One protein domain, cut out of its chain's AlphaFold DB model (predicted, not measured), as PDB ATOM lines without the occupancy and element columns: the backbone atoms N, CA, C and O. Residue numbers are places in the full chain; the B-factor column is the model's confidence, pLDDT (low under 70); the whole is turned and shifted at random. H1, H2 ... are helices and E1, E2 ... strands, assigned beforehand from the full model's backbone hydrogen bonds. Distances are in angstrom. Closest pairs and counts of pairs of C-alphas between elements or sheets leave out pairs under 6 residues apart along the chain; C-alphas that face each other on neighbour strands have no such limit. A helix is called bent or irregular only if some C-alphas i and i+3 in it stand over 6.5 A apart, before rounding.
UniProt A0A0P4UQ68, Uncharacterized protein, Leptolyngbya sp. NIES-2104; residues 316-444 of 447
ATOM      1  N   THR A 316     122.129 135.362 149.560       83.81
ATOM      2  CA  THR A 316     122.917 134.767 148.473       83.81
ATOM      3  C   THR A 316     124.012 133.857 149.027       83.81
ATOM      4  O   THR A 316     124.780 134.245 149.913       83.81
ATOM      5  N   PHE A 317     124.096 132.656 148.464       85.94
ATOM      6  CA  PHE A 317     125.094 131.634 148.764       85.94
ATOM      7  C   PHE A 317     125.778 131.187 147.481       85.94
ATOM      8  O   PHE A 317     125.143 131.129 146.428       85.94
ATOM      9  N   HIS A 318     127.054 130.838 147.585       86.44
ATOM     10  CA  HIS A 318     127.868 130.352 146.479       86.44
ATOM     11  C   HIS A 318     128.220 128.887 146.716       86.44
ATOM     12  O   HIS A 318     128.602 128.507 147.825       86.44
ATOM     13  N   LEU A 319     128.104 128.070 145.673       85.88
ATOM     14  CA  LEU A 319     128.668 126.725 145.629       85.88
ATOM     15  C   LEU A 319     130.151 126.745 146.015       85.88
ATOM     16  O   LEU A 319     130.924 127.516 145.449       85.88
ATOM     17  N   SER A 320     130.560 125.852 146.917       81.69
ATOM     18  CA  SER A 320     131.984 125.636 147.214       81.69
ATOM     19  C   SER A 320     132.731 124.966 146.050       81.69
ATOM     20  O   SER A 320     133.948 125.082 145.956       81.69
ATOM     21  N   ASN A 321     132.010 124.281 145.156       82.00
ATOM     22  CA  ASN A 321     132.546 123.657 143.951       82.00
ATOM     23  C   ASN A 321     131.556 123.808 142.781       82.00
ATOM     24  O   ASN A 321     130.397 123.407 142.882       82.00
ATOM     25  N   GLN A 322     132.003 124.374 141.657       77.81
ATOM     26  CA  GLN A 322     131.139 124.626 140.497       77.81
ATOM     27  C   GLN A 322     130.720 123.348 139.749       77.81
ATOM     28  O   GLN A 322     129.667 123.358 139.110       77.81
ATOM     29  N   SER A 323     131.456 122.230 139.864       81.19
ATOM     30  CA  SER A 323     131.055 120.962 139.216       81.19
ATOM     31  C   SER A 323     129.722 120.408 139.732       81.19
ATOM     32  O   SER A 323     129.089 119.582 139.076       81.19
ATOM     33  N   ASP A 324     129.278 120.873 140.899       85.12
ATOM     34  CA  ASP A 324     128.089 120.378 141.585       85.12
ATOM     35  C   ASP A 324     126.787 121.051 141.103       85.12
ATOM     36  O   ASP A 324     125.685 120.651 141.495       85.12
ATOM     37  N   ALA A 325     126.888 122.039 140.204       84.44
ATOM     38  CA  ALA A 325     125.756 122.786 139.653       84.44
ATOM     39  C   ALA A 325     124.704 121.887 138.969       84.44
ATOM     40  O   ALA A 325     123.497 122.050 139.180       84.44
ATOM     41  N   ASP A 326     125.149 120.873 138.222       85.44
ATOM     42  CA  ASP A 326     124.274 119.858 137.622       85.44
ATOM     43  C   ASP A 326     123.559 119.001 138.676       85.44
ATOM     44  O   ASP A 326     122.416 118.572 138.479       85.44
ATOM     45  N   GLY A 327     124.225 118.744 139.806       85.81
ATOM     46  CA  GLY A 327     123.656 118.049 140.958       85.81
ATOM     47  C   GLY A 327     122.497 118.837 141.567       85.81
ATOM     48  O   GLY A 327     121.417 118.277 141.777       85.81
ATOM     49  N   ILE A 328     122.679 120.149 141.747       88.75
ATOM     50  CA  ILE A 328     121.620 121.060 142.202       88.75
ATOM     51  C   ILE A 328     120.437 121.041 141.234       88.75
ATOM     52  O   ILE A 328     119.307 120.827 141.670       88.75
ATOM     53  N   LEU A 329     120.655 121.200 139.924       89.50
ATOM     54  CA  LEU A 329     119.542 121.257 138.970       89.50
ATOM     55  C   LEU A 329     118.759 119.931 138.902       89.50
ATOM     56  O   LEU A 329     117.525 119.940 138.869       89.50
ATOM     57  N   LYS A 330     119.448 118.780 138.972       91.12
ATOM     58  CA  LYS A 330     118.814 117.454 139.131       91.12
ATOM     59  C   LYS A 330     117.966 117.384 140.407       91.12
ATOM     60  O   LYS A 330     116.867 116.830 140.383       91.12
ATOM     61  N   ARG A 331     118.441 117.976 141.506       91.75
ATOM     62  CA  ARG A 331     117.737 118.025 142.794       91.75
ATOM     63  C   ARG A 331     116.510 118.944 142.770       91.75
ATOM     64  O   ARG A 331     115.459 118.542 143.251       91.75
ATOM     65  N   ILE A 332     116.593 120.122 142.148       92.12
ATOM     66  CA  ILE A 332     115.443 121.029 141.968       92.12
ATOM     67  C   ILE A 332     114.343 120.340 141.139       92.12
ATOM     68  O   ILE A 332     113.169 120.376 141.510       92.12
ATOM     69  N   ARG A 333     114.716 119.638 140.059       93.56
ATOM     70  CA  ARG A 333     113.778 118.835 139.249       93.56
ATOM     71  C   ARG A 333     113.141 117.691 140.049       93.56
ATOM     72  O   ARG A 333     111.954 117.421 139.876       93.56
ATOM     73  N   LEU A 334     113.890 117.059 140.959       92.88
ATOM     74  CA  LEU A 334     113.349 116.053 141.881       92.88
ATOM     75  C   LEU A 334     112.269 116.645 142.802       92.88
ATOM     76  O   LEU A 334     111.238 116.010 142.997       92.88
ATOM     77  N   TRP A 335     112.468 117.862 143.316       93.88
ATOM     78  CA  TRP A 335     111.490 118.552 144.167       93.88
ATOM     79  C   TRP A 335     110.188 118.875 143.441       93.88
ATOM     80  O   TRP A 335     109.117 118.640 143.997       93.88
ATOM     81  N   VAL A 336     110.265 119.323 142.185       93.00
ATOM     82  CA  VAL A 336     109.079 119.483 141.327       93.00
ATOM     83  C   VAL A 336     108.338 118.154 141.183       93.00
ATOM     84  O   VAL A 336     107.169 118.074 141.558       93.00
ATOM     85  N   ALA A 337     109.030 117.091 140.760       91.75
ATOM     86  CA  ALA A 337     108.429 115.771 140.557       91.75
ATOM     87  C   ALA A 337     107.852 115.149 141.846       91.75
ATOM     88  O   ALA A 337     106.892 114.380 141.791       91.75
ATOM     89  N   TRP A 338     108.421 115.462 143.014       91.56
ATOM     90  CA  TRP A 338     107.844 115.101 144.311       91.56
ATOM     91  C   TRP A 338     106.595 115.929 144.621       91.56
ATOM     92  O   TRP A 338     105.584 115.363 145.020       91.56
ATOM     93  N   SER A 339     106.635 117.248 144.414       89.81
ATOM     94  CA  SER A 339     105.519 118.144 144.737       89.81
ATOM     95  C   SER A 339     104.277 117.861 143.887       89.81
ATOM     96  O   SER A 339     103.168 117.870 144.408       89.81
ATOM     97  N   GLU A 340     104.462 117.532 142.607       88.75
ATOM     98  CA  GLU A 340     103.392 117.169 141.678       88.75
ATOM     99  C   GLU A 340     102.668 115.884 142.110       88.75
ATOM    100  O   GLU A 340     101.440 115.822 142.079       88.75
ATOM    101  N   LYS A 341     103.426 114.878 142.566       86.19
ATOM    102  CA  LYS A 341     102.895 113.571 142.979       86.19
ATOM    103  C   LYS A 341     102.346 113.552 144.408       86.19
ATOM    104  O   LYS A 341     101.342 112.896 144.660       86.19
ATOM    105  N   ALA A 342     103.023 114.212 145.350       83.25
ATOM    106  CA  ALA A 342     102.707 114.157 146.779       83.25
ATOM    107  C   ALA A 342     101.774 115.286 147.246       83.25
ATOM    108  O   ALA A 342     101.053 115.118 148.226       83.25
ATOM    109  N   MET A 343     101.802 116.443 146.577       83.81
ATOM    110  CA  MET A 343     101.064 117.644 146.983       83.81
ATOM    111  C   MET A 343     100.457 118.386 145.774       83.81
ATOM    112  O   MET A 343     100.751 119.567 145.572       83.81
ATOM    113  N   PRO A 344      99.591 117.746 144.963       80.06
ATOM    114  CA  PRO A 344      99.056 118.341 143.732       80.06
ATOM    115  C   PRO A 344      98.356 119.697 143.954       80.06
ATOM    116  O   PRO A 344      98.476 120.601 143.127       80.06
ATOM    117  N   GLN A 345      97.707 119.891 145.108       74.50
ATOM    118  CA  GLN A 345      97.077 121.151 145.530       74.50
ATOM    119  C   GLN A 345      98.049 122.334 145.713       74.50
ATOM    120  O   GLN A 345      97.611 123.489 145.751       74.50
ATOM    121  N   SER A 346      99.348 122.052 145.850       81.19
ATOM    122  CA  SER A 346     100.428 123.009 146.099       81.19
ATOM    123  C   SER A 346     101.709 122.646 145.335       81.19
ATOM    124  O   SER A 346     102.808 122.892 145.840       81.19
ATOM    125  N   ARG A 347     101.569 122.101 144.114       87.31
ATOM    126  CA  ARG A 347     102.680 121.719 143.223       87.31
ATOM    127  C   ARG A 347     103.670 122.867 142.984       87.31
ATOM    128  O   ARG A 347     103.292 124.044 142.980       87.31
ATOM    129  N   TRP A 348     104.932 122.526 142.763       91.12
ATOM    130  CA  TRP A 348     106.008 123.461 142.439       91.12
ATOM    131  C   TRP A 348     106.371 123.353 140.956       91.12
ATOM    132  O   TRP A 348     106.157 122.320 140.329       91.12
ATOM    133  N   GLU A 349     106.926 124.420 140.397       92.06
ATOM    134  CA  GLU A 349     107.358 124.520 139.003       92.06
ATOM    135  C   GLU A 349     108.707 125.249 138.917       92.06
ATOM    136  O   GLU A 349     109.088 125.988 139.829       92.06
ATOM    137  N   ILE A 350     109.453 125.015 137.835       93.00
ATOM    138  CA  ILE A 350     110.706 125.721 137.542       93.00
ATOM    139  C   ILE A 350     110.426 126.717 136.425       93.00
ATOM    140  O   ILE A 350     110.062 126.321 135.321       93.00
ATOM    141  N   HIS A 351     110.640 127.997 136.706       90.62
ATOM    142  CA  HIS A 351     110.716 129.042 135.694       90.62
ATOM    143  C   HIS A 351     112.186 129.261 135.328       90.62
ATOM    144  O   HIS A 351     113.021 129.463 136.210       90.62
ATOM    145  N   GLN A 352     112.504 129.208 134.037       89.50
ATOM    146  CA  GLN A 352     113.833 129.514 133.513       89.50
ATOM    147  C   GLN A 352     113.826 130.938 132.953       89.50
ATOM    148  O   GLN A 352     112.982 131.257 132.120       89.50
ATOM    149  N   ASP A 353     114.751 131.777 133.413       84.31
ATOM    150  CA  ASP A 353     114.858 133.181 133.010       84.31
ATOM    151  C   ASP A 353     116.331 133.612 132.969       84.31
ATOM    152  O   ASP A 353     117.051 133.437 133.955       84.31
ATOM    153  N   ALA A 354     116.775 134.124 131.816       76.44
ATOM    154  CA  ALA A 354     118.123 134.646 131.556       76.44
ATOM    155  C   ALA A 354     119.286 133.829 132.177       76.44
ATOM    156  O   ALA A 354     120.152 134.372 132.856       76.44
ATOM    157  N   GLY A 355     119.287 132.501 131.991       80.06
ATOM    158  CA  GLY A 355     120.323 131.598 132.531       80.06
ATOM    159  C   GLY A 355     120.129 131.170 133.996       80.06
ATOM    160  O   GLY A 355     120.839 130.293 134.482       80.06
ATOM    161  N   SER A 356     119.131 131.714 134.696       87.88
ATOM    162  CA  SER A 356     118.748 131.320 136.056       87.88
ATOM    163  C   SER A 356     117.513 130.408 136.084       87.88
ATOM    164  O   SER A 356     116.636 130.470 135.220       87.88
ATOM    165  N   TYR A 357     117.428 129.561 137.109       90.69
ATOM    166  CA  TYR A 357     116.311 128.662 137.385       90.69
ATOM    167  C   TYR A 357     115.646 129.055 138.705       90.69
ATOM    168  O   TYR A 357     116.214 128.880 139.783       90.69
ATOM    169  N   THR A 358     114.420 129.564 138.632       89.81
ATOM    170  CA  THR A 358     113.606 129.906 139.801       89.81
ATOM    171  C   THR A 358     112.624 128.779 140.092       89.81
ATOM    172  O   THR A 358     111.703 128.532 139.316       89.81
ATOM    173  N   LEU A 359     112.799 128.104 141.226       90.19
ATOM    174  CA  LEU A 359     111.806 127.182 141.770       90.19
ATOM    175  C   LEU A 359     110.703 128.009 142.439       90.19
ATOM    176  O   LEU A 359     110.998 128.850 143.290       90.19
ATOM    177  N   MET A 360     109.442 127.775 142.087       88.19
ATOM    178  CA  MET A 360     108.298 128.490 142.660       88.19
ATOM    179  C   MET A 360     107.083 127.587 142.874       88.19
ATOM    180  O   MET A 360     106.970 126.515 142.289       88.19
ATOM    181  N   ASN A 361     106.153 128.020 143.721       85.56
ATOM    182  CA  ASN A 361     104.857 127.376 143.875       85.56
ATOM    183  C   ASN A 361     103.921 127.767 142.720       85.56
ATOM    184  O   ASN A 361     103.639 128.951 142.539       85.56
ATOM    185  N   ALA A 362     103.375 126.787 142.001       76.81
ATOM    186  CA  ALA A 362     102.618 127.048 140.779       76.81
ATOM    187  C   ALA A 362     101.287 127.780 141.006       76.81
ATOM    188  O   ALA A 362     100.855 128.569 140.165       76.81
ATOM    189  N   ARG A 363     100.631 127.523 142.145       71.44
ATOM    190  CA  ARG A 363      99.308 128.079 142.469       71.44
ATOM    191  C   ARG A 363      99.402 129.456 143.113       71.44
ATOM    192  O   ARG A 363      98.634 130.343 142.772       71.44
ATOM    193  N   PHE A 364     100.323 129.620 144.059       71.81
ATOM    194  CA  PHE A 364     100.463 130.855 144.836       71.81
ATOM    195  C   PHE A 364     101.524 131.811 144.277       71.81
ATOM    196  O   PHE A 364     101.748 132.860 144.872       71.81
ATOM    197  N   LYS A 365     102.228 131.421 143.200       77.69
ATOM    198  CA  LYS A 365     103.331 132.154 142.541       77.69
ATOM    199  C   LYS A 365     104.442 132.648 143.481       77.69
ATOM    200  O   LYS A 365     105.260 133.488 143.118       77.69
ATOM    201  N   ARG A 366     104.533 132.050 144.674       78.06
ATOM    202  CA  ARG A 366     105.605 132.281 145.646       78.06
ATOM    203  C   ARG A 366     106.888 131.642 145.137       78.06
ATOM    204  O   ARG A 366     106.935 130.427 144.948       78.06
ATOM    205  N   ARG A 367     107.928 132.445 144.946       82.19
ATOM    206  CA  ARG A 367     109.283 131.954 144.678       82.19
ATOM    207  C   ARG A 367     109.798 131.218 145.913       82.19
ATOM    208  O   ARG A 367     109.480 131.610 147.030       82.19
ATOM    209  N   ILE A 368     110.551 130.142 145.712       84.69
ATOM    210  CA  ILE A 368     111.100 129.291 146.778       84.69
ATOM    211  C   ILE A 368     112.602 129.543 146.898       84.69
ATOM    212  O   ILE A 368     113.089 129.949 147.952       84.69
ATOM    213  N   LEU A 369     113.314 129.350 145.788       88.62
ATOM    214  CA  LEU A 369     114.737 129.631 145.627       88.62
ATOM    215  C   LEU A 369     115.027 129.930 144.155       88.62
ATOM    216  O   LEU A 369     114.347 129.409 143.269       88.62
ATOM    217  N   ARG A 370     116.059 130.732 143.897       89.44
ATOM    218  CA  ARG A 370     116.606 130.964 142.558       89.44
ATOM    219  C   ARG A 370     118.030 130.431 142.503       89.44
ATOM    220  O   ARG A 370     118.824 130.742 143.384       89.44
ATOM    221  N   PHE A 371     118.343 129.642 141.484       90.69
ATOM    222  CA  PHE A 371     119.666 129.071 141.250       90.69
ATOM    223  C   PHE A 371     120.215 129.532 139.899       90.69
ATOM    224  O   PHE A 371     119.567 129.325 138.875       90.69
ATOM    225  N   THR A 372     121.411 130.112 139.883       90.12
ATOM    226  CA  THR A 372     122.128 130.474 138.654       90.12
ATOM    227  C   THR A 372     123.347 129.557 138.519       90.12
ATOM    228  O   THR A 372     124.265 129.675 139.336       90.12
ATOM    229  N   PRO A 373     123.388 128.635 137.534       86.31
ATOM    230  CA  PRO A 373     124.476 127.664 137.411       86.31
ATOM    231  C   PRO A 373     125.821 128.314 137.086       86.31
ATOM    232  O   PRO A 373     126.824 127.942 137.681       86.31
ATOM    233  N   GLU A 374     125.831 129.310 136.192       83.00
ATOM    234  CA  GLU A 374     127.047 129.975 135.693       83.00
ATOM    235  C   GLU A 374     127.869 130.630 136.813       83.00
ATOM    236  O   GLU A 374     129.092 130.526 136.845       83.00
ATOM    237  N   SER A 375     127.194 131.258 137.777       80.31
ATOM    238  CA  SER A 375     127.803 131.852 138.974       80.31
ATOM    239  C   SER A 375     127.816 130.914 140.187       80.31
ATOM    240  O   SER A 375     128.291 131.300 141.256       80.31
ATOM    241  N   GLY A 376     127.252 129.707 140.062       83.94
ATOM    242  CA  GLY A 376     127.059 128.760 141.161       83.94
ATOM    243  C   GLY A 376     126.242 129.309 142.338       83.94
ATOM    244  O   GLY A 376     126.444 128.872 143.470       83.94
ATOM    245  N   THR A 377     125.363 130.293 142.115       86.75
ATOM    246  CA  THR A 377     124.673 131.018 143.196       86.75
ATOM    247  C   THR A 377     123.278 130.481 143.476       86.75
ATOM    248  O   THR A 377     122.461 130.349 142.566       86.75
ATOM    249  N   ILE A 378     122.958 130.267 144.755       87.75
ATOM    250  CA  ILE A 378     121.577 130.147 145.241       87.75
ATOM    251  C   ILE A 378     121.189 131.440 145.957       87.75
ATOM    252  O   ILE A 378     121.879 131.886 146.870       87.75
ATOM    253  N   VAL A 379     120.050 132.011 145.572       86.38
ATOM    254  CA  VAL A 379     119.399 133.131 146.254       86.38
ATOM    255  C   VAL A 379     118.124 132.624 146.921       86.38
ATOM    256  O   VAL A 379     117.244 132.060 146.264       86.38
ATOM    257  N   LEU A 380     118.025 132.837 148.232       82.44
ATOM    258  CA  LEU A 380     116.813 132.602 149.007       82.44
ATOM    259  C   LEU A 380     116.040 133.916 149.144       82.44
ATOM    260  O   LEU A 380     116.533 134.876 149.737       82.44
ATOM    261  N   GLU A 381     114.821 133.937 148.600       70.75
ATOM    262  CA  GLU A 381     113.902 135.086 148.672       70.75
ATOM    263  C   GLU A 381     112.940 135.006 149.875       70.75
ATOM    264  O   GLU A 381     112.157 135.919 150.105       70.75
ATOM    265  N   ASN A 382     113.005 133.929 150.670       74.19
ATOM    266  CA  ASN A 382     112.199 133.734 151.880       74.19
ATOM    267  C   ASN A 382     113.100 133.466 153.091       74.19
ATOM    268  O   ASN A 382     114.251 133.046 152.949       74.19
ATOM    269  N   SER A 383     112.552 133.647 154.294       75.44
ATOM    270  CA  SER A 383     113.249 133.308 155.533       75.44
ATOM    271  C   SER A 383     113.496 131.798 155.660       75.44
ATOM    272  O   SER A 383     112.720 130.965 155.181       75.44
ATOM    273  N   LEU A 384     114.588 131.436 156.341       76.88
ATOM    274  CA  LEU A 384     115.002 130.041 156.510       76.88
ATOM    275  C   LEU A 384     113.901 129.122 157.090       76.88
ATOM    276  O   LEU A 384     113.742 128.022 156.560       76.88
ATOM    277  N   PRO A 385     113.092 129.537 158.091       76.75
ATOM    278  CA  PRO A 385     112.011 128.700 158.615       76.75
ATOM    279  C   PRO A 385     110.929 128.362 157.581       76.75
ATOM    280  O   PRO A 385     110.379 127.264 157.616       76.75
ATOM    281  N   VAL A 386     110.646 129.261 156.628       77.38
ATOM    282  CA  VAL A 386     109.674 129.010 155.547       77.38
ATOM    283  C   VAL A 386     110.204 127.947 154.592       77.38
ATOM    284  O   VAL A 386     109.487 127.002 154.264       77.38
ATOM    285  N   LEU A 387     111.479 128.060 154.204       82.38
ATOM    286  CA  LEU A 387     112.153 127.076 153.360       82.38
ATOM    287  C   LEU A 387     112.158 125.692 154.032       82.38
ATOM    288  O   LEU A 387     111.709 124.714 153.435       82.38
ATOM    289  N   MET A 388     112.588 125.636 155.298       82.50
ATOM    290  CA  MET A 388     112.570 124.427 156.130       82.50
ATOM    291  C   MET A 388     111.171 123.804 156.177       82.50
ATOM    292  O   MET A 388     111.025 122.609 155.935       82.50
ATOM    293  N   ARG A 389     110.123 124.608 156.410       81.88
ATOM    294  CA  ARG A 389     108.741 124.118 156.491       81.88
ATOM    295  C   ARG A 389     108.234 123.551 155.164       81.88
ATOM    296  O   ARG A 389     107.616 122.489 155.160       81.88
ATOM    297  N   TRP A 390     108.517 124.206 154.040       86.38
ATOM    298  CA  TRP A 390     108.133 123.705 152.717       86.38
ATOM    299  C   TRP A 390     108.809 122.374 152.373       86.38
ATOM    300  O   TRP A 390     108.151 121.474 151.851       86.38
ATOM    301  N   PHE A 391     110.094 122.217 152.703       88.56
ATOM    302  CA  PHE A 391     110.808 120.958 152.491       88.56
ATOM    303  C   PHE A 391     110.437 119.870 153.503       88.56
ATOM    304  O   PHE A 391     110.372 118.704 153.117       88.56
ATOM    305  N   HIS A 392     110.117 120.231 154.748       88.69
ATOM    306  CA  HIS A 392     109.504 119.337 155.731       88.69
ATOM    307  C   HIS A 392     108.183 118.768 155.201       88.69
ATOM    308  O   HIS A 392     108.030 117.553 155.135       88.69
ATOM    309  N   ASP A 393     107.248 119.626 154.776       84.06
ATOM    310  CA  ASP A 393     105.908 119.200 154.356       84.06
ATOM    311  C   ASP A 393     105.942 118.383 153.054       84.06
ATOM    312  O   ASP A 393     105.264 117.359 152.955       84.06
ATOM    313  N   LEU A 394     106.814 118.745 152.102       86.06
ATOM    314  CA  LEU A 394     107.097 117.928 150.917       86.06
ATOM    315  C   LEU A 394     107.635 116.536 151.299       86.06
ATOM    316  O   LEU A 394     107.161 115.521 150.791       86.06
ATOM    317  N   SER A 395     108.616 116.482 152.200       87.44
ATOM    318  CA  SER A 395     109.264 115.232 152.624       87.44
ATOM    319  C   SER A 395     108.331 114.342 153.451       87.44
ATOM    320  O   SER A 395     108.350 113.117 153.316       87.44
ATOM    321  N   LEU A 396     107.458 114.951 154.257       85.75
ATOM    322  CA  LEU A 396     106.392 114.276 154.987       85.75
ATOM    323  C   LEU A 396     105.374 113.659 154.019       85.75
ATOM    324  O   LEU A 396     105.080 112.473 154.122       85.75
ATOM    325  N   ALA A 397     104.900 114.418 153.027       84.38
ATOM    326  CA  ALA A 397     103.937 113.924 152.042       84.38
ATOM    327  C   ALA A 397     104.504 112.770 151.187       84.38
ATOM    328  O   ALA A 397     103.798 111.805 150.890       84.38
ATOM    329  N   VAL A 398     105.794 112.820 150.831       85.31
ATOM    330  CA  VAL A 398     106.475 111.726 150.113       85.31
ATOM    331  C   VAL A 398     106.675 110.496 151.007       85.31
ATOM    332  O   VAL A 398     106.418 109.378 150.560       85.31
ATOM    333  N   SER A 399     107.089 110.669 152.267       80.50
ATOM    334  CA  SER A 399     107.317 109.548 153.199       80.50
ATOM    335  C   SER A 399     106.024 108.886 153.698       80.50
ATOM    336  O   SER A 399     106.015 107.675 153.926       80.50
ATOM    337  N   GLN A 400     104.924 109.638 153.803       78.81
ATOM    338  CA  GLN A 400     103.591 109.129 154.151       78.81
ATOM    339  C   GLN A 400     102.786 108.604 152.952       78.81
ATOM    340  O   GLN A 400     101.687 108.081 153.151       78.81
ATOM    341  N   SER A 401     103.294 108.707 151.715       74.69
ATOM    342  CA  SER A 401     102.563 108.214 150.543       74.69
ATOM    343  C   SER A 401     102.277 106.715 150.663       74.69
ATOM    344  O   SER A 401     103.177 105.870 150.648       74.69
ATOM    345  N   GLN A 402     100.987 106.378 150.732       58.28
ATOM    346  CA  GLN A 402     100.505 104.998 150.808       58.28
ATOM    347  C   GLN A 402     100.908 104.182 149.568       58.28
ATOM    348  O   GLN A 402     101.030 102.958 149.626       58.28
ATOM    349  N   ASN A 403     101.165 104.850 148.439       63.66
ATOM    350  CA  ASN A 403     101.459 104.212 147.165       63.66
ATOM    351  C   ASN A 403     102.976 104.119 146.915       63.66
ATOM    352  O   ASN A 403     103.532 104.770 146.027       63.66
ATOM    353  N   ARG A 404     103.655 103.264 147.696       61.72
ATOM    354  CA  ARG A 404     105.124 103.053 147.664       61.72
ATOM    355  C   ARG A 404     105.714 102.716 146.283       61.72
ATOM    356  O   ARG A 404     106.924 102.794 146.122       61.72
ATOM    357  N   ARG A 405     104.895 102.364 145.284       67.25
ATOM    358  CA  ARG A 405     105.326 102.136 143.889       67.25
ATOM    359  C   ARG A 405     105.666 103.429 143.126       67.25
ATOM    360  O   ARG A 405     106.250 103.352 142.053       67.25
ATOM    361  N   GLN A 406     105.305 104.607 143.646       79.25
ATOM    362  CA  GLN A 406     105.494 105.902 142.968       79.25
ATOM    363  C   GLN A 406     106.898 106.517 143.127       79.25
ATOM    364  O   GLN A 406     107.242 107.437 142.372       79.25
ATOM    365  N   TYR A 407     107.685 106.021 144.090       85.62
ATOM    366  CA  TYR A 407     108.998 106.543 144.485       85.62
ATOM    367  C   TYR A 407     110.018 105.408 144.606       85.62
ATOM    368  O   TYR A 407     109.684 104.307 145.041       85.62
ATOM    369  N   SER A 408     111.280 105.669 144.263       87.00
ATOM    370  CA  SER A 408     112.351 104.684 144.458       87.00
ATOM    371  C   SER A 408     112.756 104.568 145.934       87.00
ATOM    372  O   SER A 408     112.578 105.500 146.720       87.00
ATOM    373  N   ALA A 409     113.377 103.449 146.323       84.88
ATOM    374  CA  ALA A 409     113.870 103.257 147.692       84.88
ATOM    375  C   ALA A 409     114.854 104.365 148.132       84.88
ATOM    376  O   ALA A 409     114.813 104.815 149.276       84.88
ATOM    377  N   ALA A 410     115.687 104.861 147.207       85.94
ATOM    378  CA  ALA A 410     116.580 105.993 147.453       85.94
ATOM    379  C   ALA A 410     115.815 107.309 147.687       85.94
ATOM    380  O   ALA A 410     116.194 108.084 148.563       85.94
ATOM    381  N   GLN A 411     114.720 107.546 146.954       87.88
ATOM    382  CA  GLN A 411     113.857 108.715 147.153       87.88
ATOM    383  C   GLN A 411     113.121 108.659 148.496       87.88
ATOM    384  O   GLN A 411     113.090 109.661 149.200       87.88
ATOM    385  N   LEU A 412     112.591 107.496 148.887       85.25
ATOM    386  CA  LEU A 412     111.925 107.321 150.184       85.25
ATOM    387  C   LEU A 412     112.901 107.471 151.360       85.25
ATOM    388  O   LEU A 412     112.579 108.153 152.330       85.25
ATOM    389  N   LYS A 413     114.113 106.903 151.257       86.50
ATOM    390  CA  LYS A 413     115.177 107.105 152.255       86.50
ATOM    391  C   LYS A 413     115.528 108.589 152.386       86.50
ATOM    392  O   LYS A 413     115.570 109.105 153.496       86.50
ATOM    393  N   LEU A 414     115.717 109.277 151.258       87.38
ATOM    394  CA  LEU A 414     116.004 110.709 151.230       87.38
ATOM    395  C   LEU A 414     114.869 111.544 151.842       87.38
ATOM    396  O   LEU A 414     115.145 112.433 152.639       87.38
ATOM    397  N   ALA A 415     113.610 111.251 151.506       86.75
ATOM    398  CA  ALA A 415     112.454 111.942 152.072       86.75
ATOM    399  C   ALA A 415     112.382 111.748 153.593       86.75
ATOM    400  O   ALA A 415     112.143 112.701 154.324       86.75
ATOM    401  N   HIS A 416     112.665 110.543 154.094       84.31
ATOM    402  CA  HIS A 416     112.713 110.303 155.534       84.31
ATOM    403  C   HIS A 416     113.851 111.081 156.219       84.31
ATOM    404  O   HIS A 416     113.625 111.673 157.276       84.31
ATOM    405  N   THR A 417     115.051 111.115 155.626       85.38
ATOM    406  CA  THR A 417     116.179 111.907 156.147       85.38
ATOM    407  C   THR A 417     115.834 113.395 156.184       85.38
ATOM    408  O   THR A 417     115.950 114.012 157.238       85.38
ATOM    409  N   LEU A 418     115.320 113.954 155.085       86.69
ATOM    410  CA  LEU A 418     114.936 115.364 155.015       86.69
ATOM    411  C   LEU A 418     113.784 115.707 155.959       86.69
ATOM    412  O   LEU A 418     113.815 116.758 156.586       86.69
ATOM    413  N   PHE A 419     112.797 114.827 156.133       83.06
ATOM    414  CA  PHE A 419     111.742 115.025 157.126       83.06
ATOM    415  C   PHE A 419     112.320 115.197 158.543       83.06
ATOM    416  O   PHE A 419     111.961 116.155 159.228       83.06
ATOM    417  N   ILE A 420     113.267 114.346 158.960       79.50
ATOM    418  CA  ILE A 420     113.958 114.491 160.255       79.50
ATOM    419  C   ILE A 420     114.770 115.794 160.286       79.50
ATOM    420  O   ILE A 420     114.632 116.600 161.203       79.50
ATOM    421  N   GLU A 421     115.609 116.024 159.278       82.75
ATOM    422  CA  GLU A 421     116.556 117.142 159.251       82.75
ATOM    423  C   GLU A 421     115.895 118.523 159.179       82.75
ATOM    424  O   GLU A 421     116.469 119.483 159.698       82.75
ATOM    425  N   MET A 422     114.715 118.609 158.554       84.06
ATOM    426  CA  MET A 422     113.890 119.816 158.443       84.06
ATOM    427  C   MET A 422     112.921 119.985 159.632       84.06
ATOM    428  O   MET A 422     112.328 121.051 159.781       84.06
ATOM    429  N   SER A 423     112.763 118.962 160.487       75.69
ATOM    430  CA  SER A 423     112.012 119.056 161.756       75.69
ATOM    431  C   SER A 423     112.826 119.700 162.884       75.69
ATOM    432  O   SER A 423     112.255 120.197 163.853       75.69
ATOM    433  N   LEU A 424     114.158 119.674 162.788       77.06
ATOM    434  CA  LEU A 424     115.052 120.247 163.794       77.06
ATOM    435  C   LEU A 424     115.221 121.761 163.576       77.06
ATOM    436  O   LEU A 424     115.368 122.192 162.429       77.06
ATOM    437  N   PRO A 425     115.273 122.585 164.640       73.50
ATOM    438  CA  PRO A 425     115.582 124.005 164.503       73.50
ATOM    439  C   PRO A 425     116.981 124.184 163.900       73.50
ATOM    440  O   PRO A 425     117.939 123.532 164.316       73.50
ATOM    441  N   GLN A 426     117.106 125.061 162.901       74.69
ATOM    442  CA  GLN A 426     118.369 125.393 162.237       74.69
ATOM    443  C   GLN A 426     118.491 126.913 162.120       74.69
ATOM    444  O   GLN A 426     117.568 127.577 161.652       74.69
ATOM    445  N   THR A 427     119.634 127.450 162.537       73.31
ATOM    446  CA  THR A 427     119.946 128.887 162.495       73.31
ATOM    447  C   THR A 427     120.844 129.269 161.316       73.31
ATOM    448  O   THR A 427     120.812 130.420 160.887       73.31
ATOM    449  N   ASP A 428     121.606 128.319 160.763       81.56
ATOM    450  CA  ASP A 428     122.495 128.537 159.618       81.56
ATOM    451  C   ASP A 428     121.869 128.038 158.297       81.56
ATOM    452  O   ASP A 428     121.671 126.828 158.121       81.56
ATOM    453  N   PRO A 429     121.586 128.935 157.331       81.25
ATOM    454  CA  PRO A 429     121.102 128.547 156.013       81.25
ATOM    455  C   PRO A 429     122.072 127.672 155.208       81.25
ATOM    456  O   PRO A 429     121.607 126.885 154.387       81.25
ATOM    457  N   ALA A 430     123.390 127.775 155.416       83.81
ATOM    458  CA  ALA A 430     124.364 126.980 154.663       83.81
ATOM    459  C   ALA A 430     124.236 125.483 154.996       83.81
ATOM    460  O   ALA A 430     124.221 124.645 154.094       83.81
ATOM    461  N   ILE A 431     124.019 125.150 156.275       84.88
ATOM    462  CA  ILE A 431     123.737 123.779 156.730       84.88
ATOM    463  C   ILE A 431     122.436 123.253 156.104       84.88
ATOM    464  O   ILE A 431     122.370 122.099 155.679       84.88
ATOM    465  N   VAL A 432     121.402 124.092 155.999       85.94
ATOM    466  CA  VAL A 432     120.124 123.714 155.373       85.94
ATOM    467  C   VAL A 432     120.283 123.471 153.873       85.94
ATOM    468  O   VAL A 432     119.800 122.460 153.369       85.94
ATOM    469  N   LEU A 433     121.008 124.334 153.157       87.75
ATOM    470  CA  LEU A 433     121.317 124.119 151.742       87.75
ATOM    471  C   LEU A 433     122.145 122.841 151.533       87.75
ATOM    472  O   LEU A 433     121.829 122.064 150.630       87.75
ATOM    473  N   LYS A 434     123.114 122.554 152.415       88.94
ATOM    474  CA  LYS A 434     123.873 121.293 152.400       88.94
ATOM    475  C   LYS A 434     122.974 120.071 152.560       88.94
ATOM    476  O   LYS A 434     123.098 119.128 151.786       88.94
ATOM    477  N   LYS A 435     122.033 120.093 153.505       89.00
ATOM    478  CA  LYS A 435     121.045 119.016 153.708       89.00
ATOM    479  C   LYS A 435     120.153 118.815 152.479       89.00
ATOM    480  O   LYS A 435     119.997 117.699 151.980       89.00
ATOM    481  N   LEU A 436     119.621 119.907 151.927       88.81
ATOM    482  CA  LEU A 436     118.757 119.867 150.747       88.81
ATOM    483  C   LEU A 436     119.489 119.324 149.516       88.81
ATOM    484  O   LEU A 436     118.990 118.400 148.870       88.81
ATOM    485  N   PHE A 437     120.665 119.857 149.187       88.75
ATOM    486  CA  PHE A 437     121.343 119.581 147.917       88.75
ATOM    487  C   PHE A 437     122.437 118.510 147.991       88.75
ATOM    488  O   PHE A 437     122.768 117.927 146.962       88.75
ATOM    489  N   GLY A 438     122.932 118.183 149.186       84.88
ATOM    490  CA  GLY A 438     124.028 117.234 149.407       84.88
ATOM    491  C   GLY A 438     125.425 117.807 149.146       84.88
ATOM    492  O   GLY A 438     126.373 117.034 149.070       84.88
ATOM    493  N   VAL A 439     125.546 119.129 148.982       87.75
ATOM    494  CA  VAL A 439     126.765 119.827 148.531       87.75
ATOM    495  C   VAL A 439     127.022 121.065 149.388       87.75
ATOM    496  O   VAL A 439     126.088 121.627 149.957       87.75
ATOM    497  N   ASP A 440     128.281 121.473 149.517       86.06
ATOM    498  CA  ASP A 440     128.669 122.575 150.398       86.06
ATOM    499  C   ASP A 440     128.444 123.959 149.770       86.06
ATOM    500  O   ASP A 440     128.699 124.187 148.584       86.06
ATOM    501  N   PHE A 441     127.995 124.897 150.608       86.31
ATOM    502  CA  PHE A 441     127.760 126.293 150.245       86.31
ATOM    503  C   PHE A 441     128.516 127.226 151.182       86.31
ATOM    504  O   PHE A 441     128.510 127.051 152.400       86.31
ATOM    505  N   SER A 442     129.086 128.276 150.607       82.06
ATOM    506  CA  SER A 442     129.655 129.408 151.327       82.06
ATOM    507  C   SER A 442     128.700 130.601 151.278       82.06
ATOM    508  O   SER A 442     127.955 130.813 150.315       82.06
ATOM    509  N   LYS A 443     128.696 131.400 152.345       75.50
ATOM    510  CA  LYS A 443     127.996 132.685 152.367       75.50
ATOM    511  C   LYS A 443     128.849 133.714 151.633       75.50
ATOM    512  O   LYS A 443     130.059 133.744 151.851       75.50
ATOM    513  N   ALA A 444     128.232 134.569 150.816       61.84
ATOM    514  CA  ALA A 444     128.943 135.696 150.217       61.84
ATOM    515  C   ALA A 444     129.651 136.513 151.314       61.84
ATOM    516  O   ALA A 444     129.035 136.858 152.332       61.84
TER     517      ALA A 444
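AT A GLANCE: This is residues 316 to 444 of the 447 residues of an uncharacterized protein of Leptolyngbya sp. NIES-2104 (UniProt A0A0P4UQ68). A strongly twisted sheet of six strands has the long helix H1 running along one face, over E3 and E4, and the short H4 over the same face near E1; H2 and H3 form a helical hairpin beyond them, in which H2 touches H1 and H3 touches H4. The 129 printed residues hold four named helices and six named strands, in the order E1 H1 E2 E3 E4 E5 H2 H3 H4 E6. The sheet's order is E2 E3 E4 E5 E1 E6, antiparallel throughout, and the class is mixed, helices and strands. The whole is compact, with a radius of gyration of the C-alphas of 14.0 A and spans of 41 by 29 by 26 A.

IN THESE COORDINATES: Find C-alpha 316 at (122.917, 134.767, 148.473), where E1, residues 316 to 319, begins. H1, residues 322 to 342, starts at C-alpha 322 at (131.139, 124.626, 140.497) and covers 30.9 A; it is irregular, with C-alphas 323 and 326 7.1 A apart. Next come E2, residues 348 to 353, 16.2 A, E3, residues 356 to 361, 16.4 A, E4, residues 367 to 372, 14.3 A, and E5, residues 377 to 380. H2, residues 384 to 399, measures 22.1 A, H3, residues 409 to 423, 21.2 A, and H4, residues 429 to 437, 12.1 A. E6, residues 441 to 443, ends at C-alpha 443 at (127.996, 132.685, 152.367).

HOW THE PARTS SIT: Start with the meander E2 E3 E4 E5, each strand the antiparallel neighbour of the one before: look for N 351 and O 358 at 2.9 A, N 357 and O 371 at 2.8 A, and N 379 and O 370 at 2.8 A, within hydrogen-bond range. E5 and E1 show N 317 and O 378 at 2.8 A, and E1 and E6 N 442 and O 318 at 2.8 A. H1 is on the sheet at a height of 9.4 A, at 21 degrees to E3 on the local plane; its closest C-alphas to E2 are Val 336 and Trp 348, 5.1 A. On the same face, H4 also has a height of 9.4 A and runs slantwise to E1, at 50 degrees on the local plane. H2 only grazes the sheet, with residues 386 to 390. With residues 338 to 342 alone, H1 touches H2 at a steep tilt of 59 degrees, closest at the C-alphas of Ala 342 and Ala 397, 5.4 A. In their hairpin, H2 and H3 touch, closest at the C-alphas of Ser 395 and Ala 415, 4.6 A. H3 and H4, also a helical hairpin, touch through residues 418 to 422 of H3, closest at the C-alphas of Leu 418 and Lys 435, 7.2 A. Every O i to N i+4 pair is within hydrogen-bond range in H2, H3 and H4, and 14 of 17 are in H1.

THE WHOLE: The two C-alphas farthest apart, those of Asn 403 and Ala 444, are 41.9 A apart. The printed part has no cut and no long link. Look for pLDDT under 70 at residues 402 to 405 and residue 444.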